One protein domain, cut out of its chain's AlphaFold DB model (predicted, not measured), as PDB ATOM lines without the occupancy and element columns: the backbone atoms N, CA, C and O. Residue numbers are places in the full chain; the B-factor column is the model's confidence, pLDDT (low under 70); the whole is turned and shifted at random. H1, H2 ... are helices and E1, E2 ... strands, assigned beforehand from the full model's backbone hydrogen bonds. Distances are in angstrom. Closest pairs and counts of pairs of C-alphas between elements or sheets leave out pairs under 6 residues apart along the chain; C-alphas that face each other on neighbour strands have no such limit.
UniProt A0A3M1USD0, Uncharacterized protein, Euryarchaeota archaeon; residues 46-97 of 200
ATOM      1  N   ILE A  46     -16.301  21.915 -46.520       89.62
ATOM      2  CA  ILE A  46     -16.189  22.814 -45.379       89.62
ATOM      3  C   ILE A  46     -14.746  23.289 -45.296       89.62
ATOM      4  O   ILE A  46     -13.824  22.473 -45.226       89.62
ATOM      5  N   VAL A  47     -14.571  24.603 -45.250       91.38
ATOM      6  CA  VAL A  47     -13.283  25.250 -45.011       91.38
ATOM      7  C   VAL A  47     -13.357  26.079 -43.741       91.38
ATOM      8  O   VAL A  47     -14.389  26.682 -43.444       91.38
ATOM      9  N   SER A  48     -12.253  26.120 -43.009       90.44
ATOM     10  CA  SER A  48     -12.079  26.957 -41.830       90.44
ATOM     11  C   SER A  48     -10.869  27.871 -41.962       90.44
ATOM     12  O   SER A  48      -9.906  27.550 -42.647       90.44
ATOM     13  N   LEU A  49     -10.922  29.017 -41.298       88.12
ATOM     14  CA  LEU A  49      -9.860  29.994 -41.185       88.12
ATOM     15  C   LEU A  49      -8.798  29.478 -40.222       88.12
ATOM     16  O   LEU A  49      -9.076  29.203 -39.052       88.12
ATOM     17  N   ASN A  50      -7.564  29.416 -40.704       84.62
ATOM     18  CA  ASN A  50      -6.416  29.196 -39.853       84.62
ATOM     19  C   ASN A  50      -5.967  30.531 -39.258       84.62
ATOM     20  O   ASN A  50      -5.286  31.318 -39.921       84.62
ATOM     21  N   CYS A  51      -6.312  30.784 -37.994       75.56
ATOM     22  CA  CYS A  51      -5.982  32.061 -37.371       75.56
ATOM     23  C   CYS A  51      -4.477  32.246 -37.122       75.56
ATOM     24  O   CYS A  51      -4.079  33.369 -36.821       75.56
ATOM     25  N   LYS A  52      -3.640  31.203 -37.262       74.12
ATOM     26  CA  LYS A  52      -2.173  31.355 -37.256       74.12
ATOM     27  C   LYS A  52      -1.660  32.093 -38.492       74.12
ATOM     28  O   LYS A  52      -0.753  32.902 -38.369       74.12
ATOM     29  N   GLU A  53      -2.264  31.839 -39.652       73.62
ATOM     30  CA  GLU A  53      -1.813  32.394 -40.936       73.62
ATOM     31  C   GLU A  53      -2.557  33.683 -41.305       73.62
ATOM     32  O   GLU A  53      -1.977  34.604 -41.875       73.62
ATOM     33  N   SER A  54      -3.851  33.779 -40.975       74.44
ATOM     34  CA  SER A  54      -4.637  34.989 -41.229       74.44
ATOM     35  C   SER A  54      -5.762  35.192 -40.223       74.44
ATOM     36  O   SER A  54      -6.439  34.257 -39.813       74.44
ATOM     37  N   THR A  55      -6.041  36.447 -39.873       70.06
ATOM     38  CA  THR A  55      -7.151  36.812 -38.977       70.06
ATOM     39  C   THR A  55      -8.503  36.916 -39.678       70.06
ATOM     40  O   THR A  55      -9.538  36.918 -39.007       70.06
ATOM     41  N   THR A  56      -8.507  37.025 -41.009       78.44
ATOM     42  CA  THR A  56      -9.716  37.128 -41.833       78.44
ATOM     43  C   THR A  56      -9.511  36.488 -43.205       78.44
ATOM     44  O   THR A  56      -8.400  36.416 -43.729       78.44
ATOM     45  N   PHE A  57     -10.603  36.035 -43.813       84.88
ATOM     46  CA  PHE A  57     -10.624  35.617 -45.211       84.88
ATOM     47  C   PHE A  57     -11.975  35.993 -45.812       84.88
ATOM     48  O   PHE A  57     -13.010  35.535 -45.335       84.88
ATOM     49  N   ILE A  58     -11.968  36.852 -46.831       84.62
ATOM     50  CA  ILE A  58     -13.187  37.357 -47.466       84.62
ATOM     51  C   ILE A  58     -13.048  37.156 -48.967       84.62
ATOM     52  O   ILE A  58     -12.224  37.815 -49.599       84.62
ATOM     53  N   PHE A  59     -13.831  36.243 -49.532       82.44
ATOM     54  CA  PHE A  59     -13.865  36.011 -50.972       82.44
ATOM     55  C   PHE A  59     -15.225  35.459 -51.391       82.44
ATOM     56  O   PHE A  59     -15.665  34.427 -50.886       82.44
ATOM     57  N   GLY A  60     -15.886  36.150 -52.323       82.31
ATOM     58  CA  GLY A  60     -17.252  35.822 -52.717       82.31
ATOM     59  C   GLY A  60     -18.212  35.893 -51.534       82.31
ATOM     60  O   GLY A  60     -18.364  36.938 -50.907       82.31
ATOM     61  N   ASP A  61     -18.858  34.775 -51.241       81.12
ATOM     62  CA  ASP A  61     -19.834  34.622 -50.165       81.12
ATOM     63  C   ASP A  61     -19.223  34.040 -48.871       81.12
ATOM     64  O   ASP A  61     -19.860  34.019 -47.812       81.12
ATOM     65  N   ILE A  62     -17.952  33.627 -48.925       85.75
ATOM     66  CA  ILE A  62     -17.179  33.182 -47.770       85.75
ATOM     67  C   ILE A  62     -16.602  34.411 -47.064       85.75
ATOM     68  O   ILE A  62     -15.752  35.124 -47.595       85.75
ATOM     69  N   ASN A  63     -17.050  34.625 -45.828       85.38
ATOM     70  CA  ASN A  63     -16.527  35.648 -44.930       85.38
ATOM     71  C   ASN A  63     -16.178  35.000 -43.593       85.38
ATOM     72  O   ASN A  63     -17.068  34.721 -42.780       85.38
ATOM     73  N   LEU A  64     -14.884  34.747 -43.409       84.62
ATOM     74  CA  LEU A  64     -14.339  34.108 -42.229       84.62
ATOM     75  C   LEU A  64     -13.582  35.096 -41.348       84.62
ATOM     76  O   LEU A  64     -12.825  35.949 -41.818       84.62
ATOM     77  N   SER A  65     -13.760  34.930 -40.044       81.38
ATOM     78  CA  SER A  65     -13.093  35.675 -38.980       81.38
ATOM     79  C   SER A  65     -13.001  34.816 -37.719       81.38
ATOM     80  O   SER A  65     -13.565  33.727 -37.658       81.38
ATOM     81  N   GLN A  66     -12.389  35.335 -36.659       75.62
ATOM     82  CA  GLN A  66     -12.355  34.661 -35.354       75.62
ATOM     83  C   GLN A  66     -13.752  34.353 -34.775       75.62
ATOM     84  O   GLN A  66     -13.887  33.402 -34.016       75.62
ATOM     85  N   LYS A  67     -14.788  35.131 -35.135       72.62
ATOM     86  CA  LYS A  67     -16.181  34.918 -34.686       72.62
ATOM     87  C   LYS A  67     -16.976  33.964 -35.586       72.62
ATOM     88  O   LYS A  67     -18.002  33.444 -35.173       72.62
ATOM     89  N   ARG A  68     -16.532  33.787 -36.830       79.31
ATOM     90  CA  ARG A  68     -17.148  32.925 -37.845       79.31
ATOM     91  C   ARG A  68     -16.023  32.292 -38.635       79.31
ATOM     92  O   ARG A  68     -15.627  32.812 -39.669       79.31
ATOM     93  N   TYR A  69     -15.426  31.247 -38.090       82.00
ATOM     94  CA  TYR A  69     -14.159  30.735 -38.600       82.00
ATOM     95  C   TYR A  69     -14.337  29.626 -39.624       82.00
ATOM     96  O   TYR A  69     -13.337  29.148 -40.122       82.00
ATOM     97  N   TRP A  70     -15.556  29.217 -39.964       88.62
ATOM     98  CA  TRP A  70     -15.785  28.209 -40.993       88.62
ATOM     99  C   TRP A  70     -16.948  28.591 -41.905       88.62
ATOM    100  O   TRP A  70     -17.846  29.347 -41.526       88.62
ATOM    101  N   ALA A  71     -16.924  28.059 -43.121       89.38
ATOM    102  CA  ALA A  71     -18.013  28.155 -44.076       89.38
ATOM    103  C   ALA A  71     -18.038  26.916 -44.970       89.38
ATOM    104  O   ALA A  71     -17.028  26.239 -45.173       89.38
ATOM    105  N   LYS A  72     -19.216  26.640 -45.526       90.81
ATOM    106  CA  LYS A  72     -19.365  25.695 -46.626       90.81
ATOM    107  C   LYS A  72     -19.136  26.441 -47.936       90.81
ATOM    108  O   LYS A  72     -19.690  27.517 -48.129       90.81
ATOM    109  N   VAL A  73     -18.333  25.870 -48.825       89.69
ATOM    110  CA  VAL A  73     -18.096  26.411 -50.164       89.69
ATOM    111  C   VAL A  73     -19.385  26.270 -50.976       89.69
ATOM    112  O   VAL A  73     -19.841  25.154 -51.239       89.69
ATOM    113  N   SER A  74     -19.985  27.398 -51.351       86.88
ATOM    114  CA  SER A  74     -21.231  27.421 -52.117       86.88
ATOM    115  C   SER A  74     -21.072  26.912 -53.540       86.88
ATOM    116  O   SER A  74     -20.015  27.019 -54.163       86.88
ATOM    117  N   GLU A  75     -22.172  26.383 -54.071       82.19
ATOM    118  CA  GLU A  75     -22.278  26.079 -55.493       82.19
ATOM    119  C   GLU A  75     -22.455  27.390 -56.282       82.19
ATOM    120  O   GLU A  75     -23.031  28.354 -55.778       82.19
ATOM    121  N   ASN A  76     -22.010  27.417 -57.541       82.19
ATOM    122  CA  ASN A  76     -22.180  28.543 -58.479       82.19
ATOM    123  C   ASN A  76     -21.326  29.799 -58.219       82.19
ATOM    124  O   ASN A  76     -21.631  30.867 -58.750       82.19
ATOM    125  N   MET A  77     -20.227  29.694 -57.467       83.12
ATOM    126  CA  MET A  77     -19.214  30.754 -57.476       83.12
ATOM    127  C   MET A  77     -18.464  30.816 -58.824       83.12
ATOM    128  O   MET A  77     -18.311  29.786 -59.481       83.12
ATOM    129  N   PRO A  78     -17.948  31.990 -59.236       86.12
ATOM    130  CA  PRO A  78     -17.029  32.095 -60.369       86.12
ATOM    131  C   PRO A  78     -15.759  31.246 -60.186       86.12
ATOM    132  O   PRO A  78     -15.201  31.193 -59.091       86.12
ATOM    133  N   ASP A  79     -15.207  30.690 -61.269       85.81
ATOM    134  CA  ASP A  79     -13.985  29.855 -61.250       85.81
ATOM    135  C   ASP A  79     -12.767  30.519 -60.587       85.81
ATOM    136  O   ASP A  79     -11.865  29.864 -60.061       85.81
ATOM    137  N   VAL A  80     -12.704  31.850 -60.622       85.88
ATOM    138  CA  VAL A  80     -11.663  32.632 -59.939       85.88
ATOM    139  C   VAL A  80     -11.731  32.442 -58.419       85.88
ATOM    140  O   VAL A  80     -10.691  32.405 -57.759       85.88
ATOM    141  N   TYR A  81     -12.928  32.277 -57.854       88.06
ATOM    142  CA  TYR A  81     -13.121  32.117 -56.414       88.06
ATOM    143  C   TYR A  81     -12.678  30.728 -55.967       88.06
ATOM    144  O   TYR A  81     -11.894  30.636 -55.027       88.06
ATOM    145  N   TYR A  82     -13.035  29.666 -56.699       90.00
ATOM    146  CA  TYR A  82     -12.524  28.321 -56.401       90.00
ATOM    147  C   TYR A  82     -10.996  28.261 -56.478       90.00
ATOM    148  O   TYR A  82     -10.352  27.719 -55.581       90.00
ATOM    149  N   ARG A  83     -10.382  28.892 -57.491       89.38
ATOM    150  CA  ARG A  83      -8.914  29.005 -57.579       89.38
ATOM    151  C   ARG A  83      -8.307  29.733 -56.380       89.38
ATOM    152  O   ARG A  83      -7.257  29.325 -55.891       89.38
ATOM    153  N   THR A  84      -8.964  30.783 -55.895       89.88
ATOM    154  CA  THR A  84      -8.502  31.539 -54.725       89.88
ATOM    155  C   THR A  84      -8.621  30.721 -53.443       89.88
ATOM    156  O   THR A  84      -7.684  30.706 -52.651       89.88
ATOM    157  N   ILE A  85      -9.719  29.980 -53.266       90.62
ATOM    158  CA  ILE A  85      -9.911  29.076 -52.125       90.62
ATOM    159  C   ILE A  85      -8.843  27.975 -52.131       90.62
ATOM    160  O   ILE A  85      -8.229  27.735 -51.095       90.62
ATOM    161  N   ARG A  86      -8.542  27.360 -53.287       92.56
ATOM    162  CA  ARG A  86      -7.434  26.388 -53.405       92.56
ATOM    163  C   ARG A  86      -6.103  26.998 -53.006       92.56
ATOM    164  O   ARG A  86      -5.410  26.442 -52.170       92.56
ATOM    165  N   ARG A  87      -5.788  28.180 -53.537       90.00
ATOM    166  CA  ARG A  87      -4.553  28.883 -53.188       90.00
ATOM    167  C   ARG A  87      -4.475  29.190 -51.692       90.00
ATOM    168  O   ARG A  87      -3.410  29.063 -51.108       90.00
ATOM    169  N   ALA A  88      -5.585  29.577 -51.070       88.44
ATOM    170  CA  ALA A  88      -5.639  29.841 -49.638       88.44
ATOM    171  C   ALA A  88      -5.464  28.563 -48.797       88.44
ATOM    172  O   ALA A  88      -4.826  28.626 -47.749       88.44
ATOM    173  N   LEU A  89      -5.968  27.415 -49.264       91.12
ATOM    174  CA  LEU A  89      -5.690  26.102 -48.671       91.12
ATOM    175  C   LEU A  89      -4.208  25.721 -48.821       91.12
ATOM    176  O   LEU A  89      -3.583  25.320 -47.844       91.12
ATOM    177  N   ASP A  90      -3.625  25.904 -50.009       87.94
ATOM    178  CA  ASP A  90      -2.211  25.599 -50.284       87.94
ATOM    179  C   ASP A  90      -1.256  26.493 -49.473       87.94
ATOM    180  O   ASP A  90      -0.187  26.057 -49.054       87.94
ATOM    181  N   MET A  91      -1.649  27.747 -49.228       81.38
ATOM    182  CA  MET A  91      -0.917  28.704 -48.391       81.38
ATOM    183  C   MET A  91      -1.160  28.507 -46.887       81.38
ATOM    184  O   MET A  91      -0.587  29.241 -46.090       81.38
ATOM    185  N   GLY A  92      -2.030  27.577 -46.486       81.19
ATOM    186  CA  GLY A  92      -2.361  27.330 -45.081       81.19
ATOM    187  C   GLY A  92      -3.265  28.381 -44.424       81.19
ATOM    188  O   GLY A  92      -3.572  28.240 -43.244       81.19
ATOM    189  N   ILE A  93      -3.730  29.397 -45.163       83.12
ATOM    190  CA  ILE A  93      -4.689  30.419 -44.698       83.12
ATOM    191  C   ILE A  93      -6.035  29.777 -44.345       83.12
ATOM    192  O   ILE A  93      -6.694  30.169 -43.380       83.12
ATOM    193  N   LEU A  94      -6.439  28.786 -45.140       90.56
ATOM    194  CA  LEU A  94      -7.599  27.948 -44.880       90.56
ATOM    195  C   LEU A  94      -7.159  26.528 -44.534       90.56
ATOM    196  O   LEU A  94      -6.132  26.044 -45.004       90.56
ATOM    197  N   VAL A  95      -7.996  25.830 -43.778       89.62
ATOM    198  CA  VAL A  95      -7.897  24.393 -43.510       89.62
ATOM    199  C   VAL A  95      -9.217  23.704 -43.825       89.62
ATOM    200  O   VAL A  95     -10.275  24.332 -43.841       89.62
ATOM    201  N   ARG A  96      -9.168  22.402 -44.105       90.06
ATOM    202  CA  ARG A  96     -10.367  21.607 -44.395       90.06
ATOM    203  C   ARG A  96     -11.087  21.204 -43.105       90.06
ATOM    204  O   ARG A  96     -10.454  20.916 -42.092       90.06
ATOM    205  N   GLY A  97     -12.414  21.115 -43.171       85.06
ATOM    206  CA  GLY A  97     -13.275  20.736 -42.051       85.06
ATOM    207  C   GLY A  97     -13.564  21.892 -41.092       85.06
ATOM    208  O   GLY A  97     -13.135  23.020 -41.322       85.06
TER     209      GLY A  97
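What this domain is: This is residues 46 to 97 of the 200 residues of an uncharacterized protein of Euryarchaeota archaeon (UniProt A0A3M1USD0). What is the shape? The sheet E4, E1, E5 and the hairpin E2 and E3 make a curved wall, with one helix, H1, covering its hollow side. What is it made of? The 52 printed residues hold five named strands and one named helix, mixed in class, ordered E1 E2 E3 E4 H1 E5; both sheets are antiparallel. The whole is compact, radius of gyration of the C-alphas 9.9 A, spanning 28 by 21 by 17 A.

Where its parts are: Where are the strands? E4 is residues 70 to 72, E1 46 to 49, 10.4 A long between end C-alphas, E5 94 to 96, E2 56 to 59, E3 62 to 65. C-alpha 46 is at (-16.189, 22.814, -45.379). Where is the helix? H1, residues 79 to 90, 16.6 A long, ends at C-alpha 90 (-2.211, 25.599, -50.284).

How they stand to each other: What pairs? Within hydrogen-bond range are N 47 and O 71 of E1 and E4, 3.0 A, N 48 and O 95 of E1 and E5, 2.8 A, and N 64 and O 57 of the hairpin E2 and E3, 2.8 A. Where is H1? It is on the sheet E4 E1 E5; its closest C-alphas to E5 are Ala 88 and Leu 94, 5.5 A. In H1 every O i to N i+4 pair is within range. E4, H1, E5 form a split strand-helix-strand unit, E1 between its strands, with a right-handed crossover.

The domain as a whole: How large is it? The farthest C-alphas, Lys 52 and Asn 76, are 29.3 A apart. Is anything cut or uncertain? The printed part has no cut and no long link, and no printed residue is under 70 in pLDDT.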